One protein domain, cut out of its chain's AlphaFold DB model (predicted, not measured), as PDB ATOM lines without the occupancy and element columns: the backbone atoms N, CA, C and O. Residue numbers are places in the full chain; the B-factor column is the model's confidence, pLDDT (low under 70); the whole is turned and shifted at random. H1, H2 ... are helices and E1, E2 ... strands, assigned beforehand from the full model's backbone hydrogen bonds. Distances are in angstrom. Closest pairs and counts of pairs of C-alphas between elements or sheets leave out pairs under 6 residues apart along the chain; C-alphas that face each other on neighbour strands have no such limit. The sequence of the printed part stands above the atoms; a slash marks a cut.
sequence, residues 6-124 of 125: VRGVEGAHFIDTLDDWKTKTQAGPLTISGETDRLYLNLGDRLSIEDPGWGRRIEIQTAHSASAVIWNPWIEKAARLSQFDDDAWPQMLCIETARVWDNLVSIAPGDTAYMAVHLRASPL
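What this domain is: This is residues 6 to 124 of the 125 residues of an uncharacterized protein of Comamonadaceae bacterium (UniProt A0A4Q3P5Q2). Picture two antiparallel sheets set one over the other, only partly face to face, like a wedge: a strongly twisted sheet of five strands and a smaller one of three strands come nearest where the end of E7 meets E5 and E8, and spread apart toward the other end. H1 and the link after it make a small lobe at the end of E6, and residues 106 to 112 stick out as a free loop. The printed part has 119 residues, of which 52 are in named elements, in the order E1 E2 E3 E4 E5 E6 H1 E7 E8, and the class is mostly strand. The sheets run E2 E1 E3 E6 E7 and E4 E5 E8. The whole is compact, with a radius of gyration of the C-alphas of 15.4 A and spans of 46 by 36 by 31 A.

How they stand to each other: Begin with E1, residues 13 to 16, which forms a hairpin with the edge strand E2, residues 22 to 25; look for N 24 and O 14, 2.8 A apart. On to E3, residues 36 to 41, E1 is antiparallel at 145 degrees, with N 15 and O 39 at 2.9 A. E3 and E6, residues 67 to 72, are antiparallel at 174 degrees, with N 40 and O 68 at 2.8 A. The edge strand E7, residues 94 to 98, is antiparallel to E6, with N 96 and O 69 at 2.8 A. In the other sheet, E4, residues 46 to 51, and E5, residues 56 to 63, form a hairpin, with N 49 and O 58 at 2.8 A. E8, residues 116 to 123, is antiparallel to E5 at 162 degrees, with N 57 and O 122 at 2.8 A. Between the sheets, the closest C-alphas of E7 and E8 are those of Thr 97 and Val 117, 6.8 A apart. H1, residues 74 to 78, is not on either sheet; its one O i to N i+4 pair is within hydrogen-bond range. E1 and E8 are apart.

Where its parts are: Find C-alpha 6 at (42.076, 27.145, 38.179); residues 6 to 7 pair, antiparallel, with residues 48 to 49 of E4. E1 starts at C-alpha 13, (46.530, 27.554, 24.551). The longest strands are E5, 23.1 A, and E8, 23.5 A, which ends at C-alpha 123, (44.187, 28.177, 53.560).

The domain as a whole: The C-alphas farthest apart are those of Gly 53 and Pro 109, 48.6 A. The printed part has no cut. The long links are H1 to E7 and E7 to E8. No printed residue is under 70 in pLDDT; the mean of the printed part is 96.9.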
ATOM      1  N   VAL A   6      40.721  27.613  38.490       98.25
ATOM      2  CA  VAL A   6      42.076  27.145  38.179       98.25
ATOM      3  C   VAL A   6      42.911  28.319  37.685       98.25
ATOM      4  O   VAL A   6      42.557  28.974  36.702       98.25
ATOM      5  N   ARG A   7      44.018  28.571  38.382       98.25
ATOM      6  CA  ARG A   7      45.041  29.583  38.074       98.25
ATOM      7  C   ARG A   7      46.259  28.929  37.425       98.25
ATOM      8  O   ARG A   7      46.518  27.746  37.654       98.25
ATOM      9  N   GLY A   8      47.048  29.726  36.715       97.69
ATOM     10  CA  GLY A   8      48.246  29.297  35.984       97.69
ATOM     11  C   GLY A   8      47.955  28.864  34.544       97.69
ATOM     12  O   GLY A   8      48.853  28.396  33.851       97.69
ATOM     13  N   VAL A   9      46.710  29.035  34.093       98.31
ATOM     14  CA  VAL A   9      46.245  28.726  32.731       98.31
ATOM     15  C   VAL A   9      45.906  29.986  31.931       98.31
ATOM     16  O   VAL A   9      45.554  29.901  30.758       98.31
ATOM     17  N   GLU A  10      45.980  31.161  32.555       98.06
ATOM     18  CA  GLU A  10      45.684  32.450  31.941       98.06
ATOM     19  C   GLU A  10      46.549  32.675  30.691       98.06
ATOM     20  O   GLU A  10      47.776  32.675  30.762       98.06
ATOM     21  N   GLY A  11      45.911  32.886  29.537       97.62
ATOM     22  CA  GLY A  11      46.601  33.111  28.266       97.62
ATOM     23  C   GLY A  11      47.180  31.853  27.614       97.62
ATOM     24  O   GLY A  11      47.676  31.940  26.493       97.62
ATOM     25  N   ALA A  12      47.090  30.688  28.260       97.44
ATOM     26  CA  ALA A  12      47.558  29.435  27.687       97.44
ATOM     27  C   ALA A  12      46.659  28.973  26.531       97.44
ATOM     28  O   ALA A  12      45.440  29.195  26.523       97.44
ATOM     29  N   HIS A  13      47.267  28.280  25.572       97.06
ATOM     30  CA  HIS A  13      46.530  27.554  24.551       97.06
ATOM     31  C   HIS A  13      46.062  26.208  25.098       97.06
ATOM     32  O   HIS A  13      46.791  25.524  25.822       97.06
ATOM     33  N   PHE A  14      44.851  25.816  24.720       98.25
ATOM     34  CA  PHE A  14      44.322  24.497  25.020       98.25
ATOM     35  C   PHE A  14      43.570  23.918  23.832       98.25
ATOM     36  O   PHE A  14      43.015  24.655  23.018       98.25
ATOM     37  N   ILE A  15      43.542  22.593  23.762       98.50
ATOM     38  CA  ILE A  15      42.705  21.833  22.838       98.50
ATOM     39  C   ILE A  15      41.437  21.433  23.589       98.50
ATOM     40  O   ILE A  15      41.523  20.881  24.686       98.50
ATOM     41  N   ASP A  16      40.276  21.740  23.019       98.38
ATOM     42  CA  ASP A  16      38.965  21.415  23.584       98.38
ATOM     43  C   ASP A  16      38.422  20.136  22.937       98.38
ATOM     44  O   ASP A  16      38.018  20.154  21.771       98.38
ATOM     45  N   THR A  17      38.434  19.015  23.662       98.25
ATOM     46  CA  THR A  17      38.013  17.718  23.094       98.25
ATOM     47  C   THR A  17      36.509  17.677  22.809       98.25
ATOM     48  O   THR A  17      36.061  16.874  21.989       98.25
ATOM     49  N   LEU A  18      35.737  18.564  23.446       98.19
ATOM     50  CA  LEU A  18      34.282  18.661  23.318       98.19
ATOM     51  C   LEU A  18      33.844  19.575  22.165       98.19
ATOM     52  O   LEU A  18      32.667  19.591  21.815       98.19
ATOM     53  N   ASP A  19      34.773  20.330  21.574       98.00
ATOM     54  CA  ASP A  19      34.523  21.226  20.440       98.00
ATOM     55  C   ASP A  19      35.450  20.876  19.272       98.00
ATOM     56  O   ASP A  19      36.320  21.657  18.883       98.00
ATOM     57  N   ASP A  20      35.282  19.657  18.751       97.81
ATOM     58  CA  ASP A  20      35.995  19.118  17.586       97.81
ATOM     59  C   ASP A  20      37.525  19.244  17.674       97.81
ATOM     60  O   ASP A  20      38.193  19.480  16.666       97.81
ATOM     61  N   TRP A  21      38.092  19.109  18.879       97.56
ATOM     62  CA  TRP A  21      39.535  19.227  19.114       97.56
ATOM     63  C   TRP A  21      40.112  20.583  18.676       97.56
ATOM     64  O   TRP A  21      41.276  20.682  18.278       97.56
ATOM     65  N   LYS A  22      39.317  21.658  18.738       98.25
ATOM     66  CA  LYS A  22      39.777  23.005  18.379       98.25
ATOM     67  C   LYS A  22      40.763  23.552  19.402       98.25
ATOM     68  O   LYS A  22      40.539  23.480  20.611       98.25
ATOM     69  N   THR A  23      41.800  24.212  18.895       98.00
ATOM     70  CA  THR A  23      42.707  25.020  19.710       98.00
ATOM     71  C   THR A  23      42.064  26.361  20.049       98.00
ATOM     72  O   THR A  23      41.600  27.089  19.171       98.00
ATOM     73  N   LYS A  24      42.067  26.705  21.335       98.19
ATOM     74  CA  LYS A  24      41.526  27.947  21.893       98.19
ATOM     75  C   LYS A  24      42.546  28.575  22.842       98.19
ATOM     76  O   LYS A  24      43.506  27.931  23.257       98.19
ATOM     77  N   THR A  25      42.322  29.833  23.208       98.31
ATOM     78  CA  THR A  25      43.125  30.538  24.217       98.31
ATOM     79  C   THR A  25      42.281  30.781  25.456       98.31
ATOM     80  O   THR A  25      41.156  31.275  25.364       98.31
ATOM     81  N   GLN A  26      42.818  30.441  26.622       98.25
ATOM     82  CA  GLN A  26      42.137  30.640  27.892       98.25
ATOM     83  C   GLN A  26      42.171  32.115  28.305       98.25
ATOM     84  O   GLN A  26      43.231  32.709  28.499       98.25
ATOM     85  N   ALA A  27      40.989  32.703  28.479       97.50
ATOM     86  CA  ALA A  27      40.833  34.060  28.987       97.50
ATOM     87  C   ALA A  27      40.671  34.035  30.512       97.50
ATOM     88  O   ALA A  27      39.672  33.531  31.022       97.50
ATOM     89  N   GLY A  28      41.647  34.588  31.237       97.88
ATOM     90  CA  GLY A  28      41.618  34.609  32.702       97.88
ATOM     91  C   GLY A  28      41.627  33.205  33.333       97.88
ATOM     92  O   GLY A  28      41.901  32.222  32.638       97.88
ATOM     93  N   PRO A  29      41.384  33.099  34.651       97.88
ATOM     94  CA  PRO A  29      41.354  31.807  35.327       97.88
ATOM     95  C   PRO A  29      40.236  30.930  34.757       97.88
ATOM     96  O   PRO A  29      39.167  31.420  34.378       97.88
ATOM     97  N   LEU A  30      40.456  29.618  34.727       97.81
ATOM     98  CA  LEU A  30      39.423  28.679  34.305       97.81
ATOM     99  C   LEU A  30      38.376  28.524  35.413       97.81
ATOM    100  O   LEU A  30      38.704  28.220  36.557       97.81
ATOM    101  N   THR A  31      37.107  28.684  35.047       96.31
ATOM    102  CA  THR A  31      35.948  28.324  35.871       96.31
ATOM    103  C   THR A  31      35.228  27.141  35.234       96.31
ATOM    104  O   THR A  31      35.158  27.043  34.010       96.31
ATOM    105  N   ILE A  32      34.696  26.239  36.060       95.00
ATOM    106  CA  ILE A  32      33.961  25.060  35.587       95.00
ATOM    107  C   ILE A  32      32.466  25.381  35.581       95.00
ATOM    108  O   ILE A  32      31.831  25.447  36.635       95.00
ATOM    109  N   SER A  33      31.920  25.618  34.390       94.44
ATOM    110  CA  SER A  33      30.510  25.975  34.160       94.44
ATOM    111  C   SER A  33      29.745  24.962  33.297       94.44
ATOM    112  O   SER A  33      28.578  25.185  32.980       94.44
ATOM    113  N   GLY A  34      30.389  23.853  32.934       95.94
ATOM    114  CA  GLY A  34      29.851  22.767  32.119       95.94
ATOM    115  C   GLY A  34      30.843  21.606  32.037       95.94
ATOM    116  O   GLY A  34      31.907  21.664  32.666       95.94
ATOM    117  N   GLU A  35      30.509  20.574  31.249       97.94
ATOM    118  CA  GLU A  35      31.454  19.487  30.940       97.94
ATOM    119  C   GLU A  35      32.744  20.116  30.407       97.94
ATOM    120  O   GLU A  35      32.722  21.010  29.559       97.94
ATOM    121  N   THR A  36      33.865  19.729  31.001       98.38
ATOM    122  CA  THR A  36      35.179  20.281  30.684       98.38
ATOM    123  C   THR A  36      36.106  19.119  30.415       98.38
ATOM    124  O   THR A  36      36.246  18.246  31.265       98.38
ATOM    125  N   ASP A  37      36.740  19.126  29.251       98.44
ATOM    126  CA  ASP A  37      37.782  18.178  28.880       98.44
ATOM    127  C   ASP A  37      38.771  18.900  27.956       98.44
ATOM    128  O   ASP A  37      38.502  19.161  26.779       98.44
ATOM    129  N   ARG A  38      39.861  19.393  28.553       98.56
ATOM    130  CA  ARG A  38      40.778  20.343  27.910       98.56
ATOM    131  C   ARG A  38      42.221  19.936  28.105       98.56
ATOM    132  O   ARG A  38      42.658  19.729  29.234       98.56
ATOM    133  N   LEU A  39      42.983  19.929  27.016       98.44
ATOM    134  CA  LEU A  39      44.422  19.682  27.029       98.44
ATOM    135  C   LEU A  39      45.139  21.025  26.933       98.44
ATOM    136  O   LEU A  39      45.231  21.606  25.853       98.44
ATOM    137  N   TYR A  40      45.652  21.523  28.051       98.25
ATOM    138  CA  TYR A  40      46.498  22.712  28.081       98.25
ATOM    139  C   TYR A  40      47.932  22.342  27.714       98.25
ATOM    140  O   TYR A  40      48.479  21.367  28.239       98.25
ATOM    141  N   LEU A  41      48.541  23.132  26.832       96.06
ATOM    142  CA  LEU A  41      49.897  22.918  26.329       96.06
ATOM    143  C   LEU A  41      50.802  24.092  26.704       96.06
ATOM    144  O   LEU A  41      50.351  25.232  26.799       96.06
ATOM    145  N   ASN A  42      52.096  23.807  26.848       95.75
ATOM    146  CA  ASN A  42      53.155  24.790  27.103       95.75
ATOM    147  C   ASN A  42      52.899  25.650  28.350       95.75
ATOM    148  O   ASN A  42      53.164  26.852  28.362       95.75
ATOM    149  N   LEU A  43      52.366  25.021  29.398       96.81
ATOM    150  CA  LEU A  43      52.149  25.649  30.695       96.81
ATOM    151  C   LEU A  43      53.471  25.861  31.444       96.81
ATOM    152  O   LEU A  43      54.458  25.159  31.218       96.81
ATOM    153  N   GLY A  44      53.456  26.805  32.388       96.81
ATOM    154  CA  GLY A  44      54.472  26.871  33.437       96.81
ATOM    155  C   GLY A  44      54.399  25.666  34.383       96.81
ATOM    156  O   GLY A  44      53.495  24.836  34.305       96.81
ATOM    157  N   ASP A  45      55.335  25.593  35.326       97.19
ATOM    158  CA  ASP A  45      55.450  24.482  36.280       97.19
ATOM    159  C   ASP A  45      54.473  24.578  37.465       97.19
ATOM    160  O   ASP A  45      54.516  23.741  38.362       97.19
ATOM    161  N   ARG A  46      53.615  25.606  37.511       98.00
ATOM    162  CA  ARG A  46      52.730  25.903  38.644       98.00
ATOM    163  C   ARG A  46      51.303  26.169  38.196       98.00
ATOM    164  O   ARG A  46      51.043  27.122  37.466       98.00
ATOM    165  N   LEU A  47      50.380  25.391  38.747       98.50
ATOM    166  CA  LEU A  47      48.941  25.624  38.696       98.50
ATOM    167  C   LEU A  47      48.393  25.727  40.121       98.50
ATOM    168  O   LEU A  47      49.024  25.278  41.083       98.50
ATOM    169  N   SER A  48      47.198  26.288  40.282       98.19
ATOM    170  CA  SER A  48      46.484  26.137  41.552       98.19
ATOM    171  C   SER A  48      44.979  26.073  41.387       98.19
ATOM    172  O   SER A  48      44.419  26.665  40.468       98.19
ATOM    173  N   ILE A  49      44.342  25.355  42.306       98.00
ATOM    174  CA  ILE A  49      42.898  25.322  42.492       98.00
ATOM    175  C   ILE A  49      42.583  26.242  43.669       98.00
ATOM    176  O   ILE A  49      42.999  25.968  44.795       98.00
ATOM    177  N   GLU A  50      41.850  27.320  43.425       97.62
ATOM    178  CA  GLU A  50      41.259  28.151  44.474       97.62
ATOM    179  C   GLU A  50      39.834  27.668  44.730       97.62
ATOM    180  O   GLU A  50      39.009  27.643  43.816       97.62
ATOM    181  N   ASP A  51      39.546  27.271  45.969       95.94
ATOM    182  CA  ASP A  51      38.261  26.710  46.390       95.94
ATOM    183  C   ASP A  51      37.691  27.530  47.560       95.94
ATOM    184  O   ASP A  51      37.876  27.166  48.729       95.94
ATOM    185  N   PRO A  52      37.006  28.657  47.271       94.50
ATOM    186  CA  PRO A  52      36.403  29.509  48.295       94.50
ATOM    187  C   PRO A  52      35.375  28.776  49.154       94.50
ATOM    188  O   PRO A  52      35.247  29.068  50.338       94.50
ATOM    189  N   GLY A  53      34.677  27.787  48.583       92.44
ATOM    190  CA  GLY A  53      33.678  27.008  49.310       92.44
ATOM    191  C   GLY A  53      34.271  26.237  50.486       92.44
ATOM    192  O   GLY A  53      33.576  26.007  51.472       92.44
ATOM    193  N   TRP A  54      35.542  25.837  50.389       92.69
ATOM    194  CA  TRP A  54      36.271  25.140  51.454       92.69
ATOM    195  C   TRP A  54      37.380  26.004  52.077       92.69
ATOM    196  O   TRP A  54      38.162  25.502  52.881       92.69
ATOM    197  N   GLY A  55      37.476  27.288  51.707       95.81
ATOM    198  CA  GLY A  55      38.475  28.218  52.242       95.81
ATOM    199  C   GLY A  55      39.924  27.780  52.009       95.81
ATOM    200  O   GLY A  55      40.779  28.021  52.861       95.81
ATOM    201  N   ARG A  56      40.216  27.102  50.890       96.44
ATOM    202  CA  ARG A  56      41.537  26.502  50.627       96.44
ATOM    203  C   ARG A  56      42.054  26.763  49.216       96.44
ATOM    204  O   ARG A  56      41.287  26.958  48.274       96.44
ATOM    205  N   ARG A  57      43.373  26.687  49.074       97.94
ATOM    206  CA  ARG A  57      44.097  26.601  47.810       97.94
ATOM    207  C   ARG A  57      44.838  25.270  47.740       97.94
ATOM    208  O   ARG A  57      45.491  24.876  48.706       97.94
ATOM    209  N   ILE A  58      44.762  24.602  46.596       98.12
ATOM    210  CA  ILE A  58      45.610  23.454  46.263       98.12
ATOM    211  C   ILE A  58      46.617  23.923  45.219       98.12
ATOM    212  O   ILE A  58      46.241  24.260  44.101       98.12
ATOM    213  N   GLU A  59      47.886  23.984  45.593       98.50
ATOM    214  CA  GLU A  59      49.005  24.284  44.705       98.50
ATOM    215  C   GLU A  59      49.492  22.989  44.051       98.50
ATOM    216  O   GLU A  59      49.666  21.968  44.725       98.50
ATOM    217  N   ILE A  60      49.715  23.047  42.742       98.56
ATOM    218  CA  ILE A  60      50.182  21.939  41.914       98.56
ATOM    219  C   ILE A  60      51.484  22.404  41.277       98.56
ATOM    220  O   ILE A  60      51.467  23.305  40.439       98.56
ATOM    221  N   GLN A  61      52.602  21.810  41.685       98.50
ATOM    222  CA  GLN A  61      53.895  22.048  41.053       98.50
ATOM    223  C   GLN A  61      54.332  20.803  40.288       98.50
ATOM    224  O   GLN A  61      54.401  19.714  40.857       98.50
ATOM    225  N   THR A  62      54.618  20.955  39.003       97.94
ATOM    226  CA  THR A  62      55.010  19.851  38.126       97.94
ATOM    227  C   THR A  62      56.502  19.900  37.830       97.94
ATOM    228  O   THR A  62      57.133  20.954  37.843       97.94
ATOM    229  N   ALA A  63      57.092  18.739  37.560       97.56
ATOM    230  CA  ALA A  63      58.442  18.646  37.026       97.56
ATOM    231  C   ALA A  63      58.442  17.765  35.779       97.56
ATOM    232  O   ALA A  63      57.798  16.712  35.735       97.56
ATOM    233  N   HIS A  64      59.198  18.201  34.773       96.38
ATOM    234  CA  HIS A  64      59.353  17.514  33.491       96.38
ATOM    235  C   HIS A  64      58.027  17.266  32.752       96.38
ATOM    236  O   HIS A  64      57.882  16.278  32.038       96.38
ATOM    237  N   SER A  65      57.057  18.161  32.897       96.12
ATOM    238  CA  SER A  65      55.818  18.187  32.121       96.12
ATOM    239  C   SER A  65      55.430  19.645  31.897       96.12
ATOM    240  O   SER A  65      55.579  20.464  32.801       96.12
ATOM    241  N   ALA A  66      54.959  19.950  30.691       95.81
ATOM    242  CA  ALA A  66      54.451  21.266  30.308       95.81
ATOM    243  C   ALA A  66      53.000  21.182  29.800       95.81
ATOM    244  O   ALA A  66      52.534  22.082  29.102       95.81
ATOM    245  N   SER A  67      52.293  20.090  30.109       97.44
ATOM    246  CA  SER A  67      50.889  19.913  29.742       97.44
ATOM    247  C   SER A  67      50.052  19.514  30.946       97.44
ATOM    248  O   SER A  67      50.511  18.774  31.821       97.44
ATOM    249  N   ALA A  68      48.797  19.952  30.940       98.06
ATOM    250  CA  ALA A  68      47.798  19.505  31.895       98.06
ATOM    251  C   ALA A  68      46.502  19.139  31.173       98.06
ATOM    252  O   ALA A  68      46.035  19.904  30.327       98.06
ATOM    253  N   VAL A  69      45.907  18.001  31.526       98.50
ATOM    254  CA  VAL A  69      44.511  17.717  31.168       98.50
ATOM    255  C   VAL A  69      43.638  18.206  32.312       98.50
ATOM    256  O   VAL A  69      43.865  17.829  33.462       98.50
ATOM    257  N   ILE A  70      42.679  19.081  32.020       98.50
ATOM    258  CA  ILE A  70      41.701  19.539  33.006       98.50
ATOM    259  C   ILE A  70      40.346  18.954  32.647       98.50
ATOM    260  O   ILE A  70      39.814  19.245  31.573       98.50
ATOM    261  N   TRP A  71      39.799  18.157  33.566       98.56
ATOM    262  CA  TRP A  71      38.592  17.381  33.323       98.56
ATOM    263  C   TRP A  71      37.566  17.469  34.459       98.56
ATOM    264  O   TRP A  71      37.892  17.354  35.648       98.56
ATOM    265  N   ASN A  72      36.303  17.654  34.077       98.06
ATOM    266  CA  ASN A  72      35.134  17.442  34.922       98.06
ATOM    267  C   ASN A  72      33.953  16.956  34.059       98.06
ATOM    268  O   ASN A  72      33.623  17.619  33.072       98.06
ATOM    269  N   PRO A  73      33.280  15.854  34.437       97.69
ATOM    270  CA  PRO A  73      32.221  15.261  33.621       97.69
ATOM    271  C   PRO A  73      30.939  16.100  33.592       97.69
ATOM    272  O   PRO A  73      30.137  15.979  32.670       97.69
ATOM    273  N   TRP A  74      30.714  16.957  34.589       97.06
ATOM    274  CA  TRP A  74      29.426  17.616  34.778       97.06
ATOM    275  C   TRP A  74      28.261  16.613  34.881       97.06
ATOM    276  O   TRP A  74      28.452  15.424  35.122       97.06
ATOM    277  N   ILE A  75      27.033  17.106  34.737       96.69
ATOM    278  CA  ILE A  75      25.804  16.371  35.058       96.69
ATOM    279  C   ILE A  75      25.580  15.181  34.110       96.69
ATOM    280  O   ILE A  75      25.472  14.040  34.550       96.69
ATOM    281  N   GLU A  76      25.506  15.429  32.799       97.19
ATOM    282  CA  GLU A  76      25.069  14.407  31.836       97.19
ATOM    283  C   GLU A  76      26.107  13.310  31.609       97.19
ATOM    284  O   GLU A  76      25.751  12.161  31.341       97.19
ATOM    285  N   LYS A  77      27.403  13.636  31.660       97.19
ATOM    286  CA  LYS A  77      28.454  12.622  31.552       97.19
ATOM    287  C   LYS A  77      28.543  11.795  32.829       97.19
ATOM    288  O   LYS A  77      28.666  10.582  32.699       97.19
ATOM    289  N   ALA A  78      28.441  12.410  34.014       97.44
ATOM    290  CA  ALA A  78      28.495  11.687  35.288       97.44
ATOM    291  C   ALA A  78      27.450  10.568  35.334       97.44
ATOM    292  O   ALA A  78      27.823   9.418  35.528       97.44
ATOM    293  N   ALA A  79      26.198  10.869  34.974       96.69
ATOM    294  CA  ALA A  79      25.105   9.889  34.934       96.69
ATOM    295  C   ALA A  79      25.301   8.722  33.939       96.69
ATOM    296  O   ALA A  79      24.552   7.748  33.940       96.69
ATOM    297  N   ARG A  80      26.280   8.823  33.031       96.62
ATOM    298  CA  ARG A  80      26.610   7.782  32.041       96.62
ATOM    299  C   ARG A  80      27.863   6.987  32.414       96.62
ATOM    300  O   ARG A  80      28.164   5.989  31.756       96.62
ATOM    301  N   LEU A  81      28.622   7.421  33.418       95.94
ATOM    302  CA  LEU A  81      29.856   6.769  33.840       95.94
ATOM    303  C   LEU A  81      29.531   5.649  34.835       95.94
ATOM    304  O   LEU A  81      29.268   5.888  36.000       95.94
ATOM    305  N   SER A  82      29.617   4.395  34.383       93.69
ATOM    306  CA  SER A  82      29.222   3.204  35.167       93.69
ATOM    307  C   SER A  82      29.917   2.996  36.528       93.69
ATOM    308  O   SER A  82      29.475   2.158  37.306       93.69
ATOM    309  N   GLN A  83      31.014   3.708  36.802       93.62
ATOM    310  CA  GLN A  83      31.785   3.627  38.052       93.62
ATOM    311  C   GLN A  83      31.963   5.012  38.692       93.62
ATOM    312  O   GLN A  83      33.005   5.309  39.271       93.62
ATOM    313  N   PHE A  84      30.975   5.886  38.521       94.62
ATOM    314  CA  PHE A  84      30.989   7.246  39.034       94.62
ATOM    315  C   PHE A  84      29.576   7.616  39.486       94.62
ATOM    316  O   PHE A  84      28.633   7.430  38.724       94.62
ATOM    317  N   ASP A  85      29.427   8.130  40.706       96.62
ATOM    318  CA  ASP A  85      28.111   8.532  41.203       96.62
ATOM    319  C   ASP A  85      27.592   9.748  40.417       96.62
ATOM    320  O   ASP A  85      28.322  10.724  40.205       96.62
ATOM    321  N   ASP A  86      26.316   9.719  40.019       96.12
ATOM    322  CA  ASP A  86      25.665  10.750  39.196       96.12
ATOM    323  C   ASP A  86      25.857  12.181  39.741       96.12
ATOM    324  O   ASP A  86      25.916  13.151  38.976       96.12
ATOM    325  N   ASP A  87      25.970  12.328  41.063       95.12
ATOM    326  CA  ASP A  87      26.098  13.596  41.781       95.12
ATOM    327  C   ASP A  87      27.498  13.856  42.369       95.12
ATOM    328  O   ASP A  87      27.682  14.855  43.072       95.12
ATOM    329  N   ALA A  88      28.508  13.036  42.049       95.00
ATOM    330  CA  ALA A  88      29.882  13.229  42.526       95.00
ATOM    331  C   ALA A  88      30.655  14.317  41.760       95.00
ATOM    332  O   ALA A  88      31.634  14.870  42.276       95.00
ATOM    333  N   TRP A  89      30.212  14.693  40.553       95.69
ATOM    334  CA  TRP A  89      30.892  15.693  39.716       95.69
ATOM    335  C   TRP A  89      31.176  17.038  40.414       95.69
ATOM    336  O   TRP A  89      32.237  17.604  40.147       95.69
ATOM    337  N   PRO A  90      30.345  17.579  41.335       93.88
ATOM    338  CA  PRO A  90      30.635  18.844  42.001       93.88
ATOM    339  C   PRO A  90      31.756  18.753  43.044       93.88
ATOM    340  O   PRO A  90      32.180  19.797  43.559       93.88
ATOM    341  N   GLN A  91      32.181  17.543  43.414       92.75
ATOM    342  CA  GLN A  91      33.134  17.277  44.496       92.75
ATOM    343  C   GLN A  91      34.539  16.933  43.984       92.75
ATOM    344  O   GLN A  91      35.449  16.739  44.786       92.75
ATOM    345  N   MET A  92      34.740  16.901  42.665       94.69
ATOM    346  CA  MET A  92      36.004  16.499  42.051       94.69
ATOM    347  C   MET A  92      36.417  17.451  40.930       94.69
ATOM    348  O   MET A  92      35.576  17.928  40.178       94.69
ATOM    349  N   LEU A  93      37.719  17.687  40.778       97.06
ATOM    350  CA  LEU A  93      38.330  18.304  39.600       97.06
ATOM    351  C   LEU A  93      39.577  17.496  39.248       97.06
ATOM    352  O   LEU A  93      40.427  17.313  40.120       97.06
ATOM    353  N   CYS A  94      39.709  17.049  38.003       98.00
ATOM    354  CA  CYS A  94      40.955  16.452  37.540       98.00
ATOM    355  C   CYS A  94      41.849  17.548  36.962       98.00
ATOM    356  O   CYS A  94      41.418  18.314  36.099       98.00
ATOM    357  N   ILE A  95      43.086  17.619  37.455       98.19
ATOM    358  CA  ILE A  95      44.199  18.338  36.827       98.19
ATOM    359  C   ILE A  95      45.336  17.331  36.710       98.19
ATOM    360  O   ILE A  95      46.009  17.003  37.688       98.19
ATOM    361  N   GLU A  96      45.505  16.795  35.513       98.12
ATOM    362  CA  GLU A  96      46.366  15.651  35.251       98.12
ATOM    363  C   GLU A  96      47.686  16.141  34.665       98.12
ATOM    364  O   GLU A  96      47.712  16.743  33.593       98.12
ATOM    365  N   THR A  97      48.795  15.892  35.361       97.12
ATOM    366  CA  THR A  97      50.138  16.196  34.844       97.12
ATOM    367  C   THR A  97      50.478  15.214  33.730       97.12
ATOM    368  O   THR A  97      50.563  14.011  33.981       97.12
ATOM    369  N   ALA A  98      50.683  15.709  32.508       94.25
ATOM    370  CA  ALA A  98      50.800  14.839  31.341       94.25
ATOM    371  C   ALA A  98      51.841  15.324  30.317       94.25
ATOM    372  O   ALA A  98      52.334  16.450  30.365       94.25
ATOM    373  N   ARG A  99      52.181  14.456  29.364       95.56
ATOM    374  CA  ARG A  99      52.953  14.770  28.151       95.56
ATOM    375  C   ARG A  99      52.113  14.332  26.965       95.56
ATOM    376  O   ARG A  99      52.158  13.174  26.560       95.56
ATOM    377  N   VAL A 100      51.261  15.240  26.511       94.81
ATOM    378  CA  VAL A 100      50.221  14.967  25.513       94.81
ATOM    379  C   VAL A 100      50.415  15.843  24.293       94.81
ATOM    380  O   VAL A 100      51.003  16.922  24.388       94.81
ATOM    381  N   TRP A 101      49.856  15.391  23.172       94.31
ATOM    382  CA  TRP A 101      49.893  16.121  21.911       94.31
ATOM    383  C   TRP A 101      51.340  16.449  21.510       94.31
ATOM    384  O   TRP A 101      52.208  15.586  21.612       94.31
ATOM    385  N   ASP A 102      51.620  17.690  21.130       92.06
ATOM    386  CA  ASP A 102      52.949  18.154  20.717       92.06
ATOM    387  C   ASP A 102      54.019  18.041  21.821       92.06
ATOM    388  O   ASP A 102      55.210  18.078  21.525       92.06
ATOM    389  N   ASN A 103      53.618  17.837  23.082       94.19
ATOM    390  CA  ASN A 103      54.528  17.625  24.215       94.19
ATOM    391  C   ASN A 103      54.844  16.139  24.477       94.19
ATOM    392  O   ASN A 103      55.332  15.790  25.557       94.19
ATOM    393  N   LEU A 104      54.555  15.253  23.518       92.94
ATOM    394  CA  LEU A 104      54.963  13.849  23.559       92.94
ATOM    395  C   LEU A 104      56.491  13.712  23.664       92.94
ATOM    396  O   LEU A 104      57.251  14.506  23.114       92.94
ATOM    397  N   VAL A 105      56.951  12.683  24.378       93.50
ATOM    398  CA  VAL A 105      58.385  12.416  24.559       93.50
ATOM    399  C   VAL A 105      58.739  11.064  23.963       93.50
ATOM    400  O   VAL A 105      58.145  10.048  24.316       93.50
ATOM    401  N   SER A 106      59.737  11.068  23.082       95.19
ATOM    402  CA  SER A 106      60.391   9.860  22.585       95.19
ATOM    403  C   SER A 106      61.520   9.462  23.534       95.19
ATOM    404  O   SER A 106      62.279  10.321  23.981       95.19
ATOM    405  N   ILE A 107      61.622   8.172  23.850       96.56
ATOM    406  CA  ILE A 107      62.649   7.617  24.740       96.56
ATOM    407  C   ILE A 107      63.472   6.625  23.918       96.56
ATOM    408  O   ILE A 107      62.928   5.635  23.423       96.56
ATOM    409  N   ALA A 108      64.765   6.898  23.737       97.88
ATOM    410  CA  ALA A 108      65.655   6.024  22.980       97.88
ATOM    411  C   ALA A 108      66.131   4.824  23.829       97.88
ATOM    412  O   ALA A 108      66.010   4.839  25.058       97.88
ATOM    413  N   PRO A 109      66.693   3.765  23.210       98.19
ATOM    414  CA  PRO A 109      67.278   2.655  23.956       98.19
ATOM    415  C   PRO A 109      68.348   3.135  24.947       98.19
ATOM    416  O   PRO A 109      69.333   3.748  24.551       98.19
ATOM    417  N   GLY A 110      68.160   2.819  26.231       97.94
ATOM    418  CA  GLY A 110      69.065   3.214  27.316       97.94
ATOM    419  C   GLY A 110      68.684   4.510  28.040       97.94
ATOM    420  O   GLY A 110      69.209   4.753  29.125       97.94
ATOM    421  N   ASP A 111      67.745   5.297  27.507       98.00
ATOM    422  CA  ASP A 111      67.292   6.533  28.147       98.00
ATOM    423  C   ASP A 111      66.240   6.275  29.232       98.00
ATOM    424  O   ASP A 111      65.528   5.270  29.245       98.00
ATOM    425  N   THR A 112      66.111   7.230  30.153       97.12
ATOM    426  CA  THR A 112      65.051   7.260  31.165       97.12
ATOM    427  C   THR A 112      64.348   8.606  31.134       97.12
ATOM    428  O   THR A 112      64.984   9.657  31.079       97.12
ATOM    429  N   ALA A 113      63.024   8.574  31.230       95.88
ATOM    430  CA  ALA A 113      62.206   9.757  31.415       95.88
ATOM    431  C   ALA A 113      61.331   9.592  32.657       95.88
ATOM    432  O   ALA A 113      60.827   8.508  32.938       95.88
ATOM    433  N   TYR A 114      61.119  10.688  33.376       96.25
ATOM    434  CA  TYR A 114      60.201  10.740  34.506       96.25
ATOM    435  C   TYR A 114      59.395  12.035  34.472       96.25
ATOM    436  O   TYR A 114      59.769  12.993  33.793       96.25
ATOM    437  N   MET A 115      58.283  12.038  35.199       96.88
ATOM    438  CA  MET A 115      57.480  13.214  35.519       96.88
ATOM    439  C   MET A 115      57.182  13.179  37.012       96.88
ATOM    440  O   MET A 115      57.098  12.097  37.596       96.88
ATOM    441  N   ALA A 116      57.008  14.347  37.619       97.69
ATOM    442  CA  ALA A 116      56.594  14.444  39.010       97.69
ATOM    443  C   ALA A 116      55.518  15.513  39.181       97.69
ATOM    444  O   ALA A 116      55.471  16.496  38.438       97.69
ATOM    445  N   VAL A 117      54.679  15.309  40.192       98.19
ATOM    446  CA  VAL A 117      53.708  16.286  40.669       98.19
ATOM    447  C   VAL A 117      53.848  16.405  42.182       98.19
ATOM    448  O   VAL A 117      53.896  15.409  42.902       98.19
ATOM    449  N   HIS A 118      53.922  17.639  42.657       98.31
ATOM    450  CA  HIS A 118      53.907  17.991  44.065       98.31
ATOM    451  C   HIS A 118      52.619  18.749  44.353       98.31
ATOM    452  O   HIS A 118      52.320  19.751  43.703       98.31
ATOM    453  N   LEU A 119      51.860  18.261  45.330       98.44
ATOM    454  CA  LEU A 119      50.596  18.853  45.746       98.44
ATOM    455  C   LEU A 119      50.746  19.445  47.141       98.44
ATOM    456  O   LEU A 119      51.259  18.787  48.050       98.44
ATOM    457  N   ARG A 120      50.264  20.672  47.326       98.38
ATOM    458  CA  ARG A 120      50.221  21.323  48.637       98.38
ATOM    459  C   ARG A 120      48.871  21.983  48.851       98.38
ATOM    460  O   ARG A 120      48.408  22.727  48.000       98.38
ATOM    461  N   ALA A 121      48.264  21.749  50.009       97.94
ATOM    462  CA  ALA A 121      47.073  22.472  50.432       97.94
ATOM    463  C   ALA A 121      47.449  23.585  51.419       97.94
ATOM    464  O   ALA A 121      48.254  23.372  52.329       97.94
ATOM    465  N   SER A 122      46.859  24.763  51.249       97.88
ATOM    466  CA  SER A 122      46.972  25.895  52.173       97.88
ATOM    467  C   SER A 122      45.618  26.602  52.331       97.88
ATOM    468  O   SER A 122      44.762  26.467  51.456       97.88
ATOM    469  N   PRO A 123      45.368  27.322  53.439       97.38
ATOM    470  CA  PRO A 123      44.187  28.177  53.560       97.38
ATOM    471  C   PRO A 123      44.188  29.291  52.505       97.38
ATOM    472  O   PRO A 123      45.256  29.747  52.088       97.38
ATOM    473  N   LEU A 124      43.004  29.746  52.093       93.00
ATOM    474  CA  LEU A 124      42.895  31.012  51.364       93.00
ATOM    475  C   LEU A 124      43.132  32.199  52.319       93.00
ATOM    476  O   LEU A 124      42.818  32.071  53.505       93.00
TER     477      LEU A 124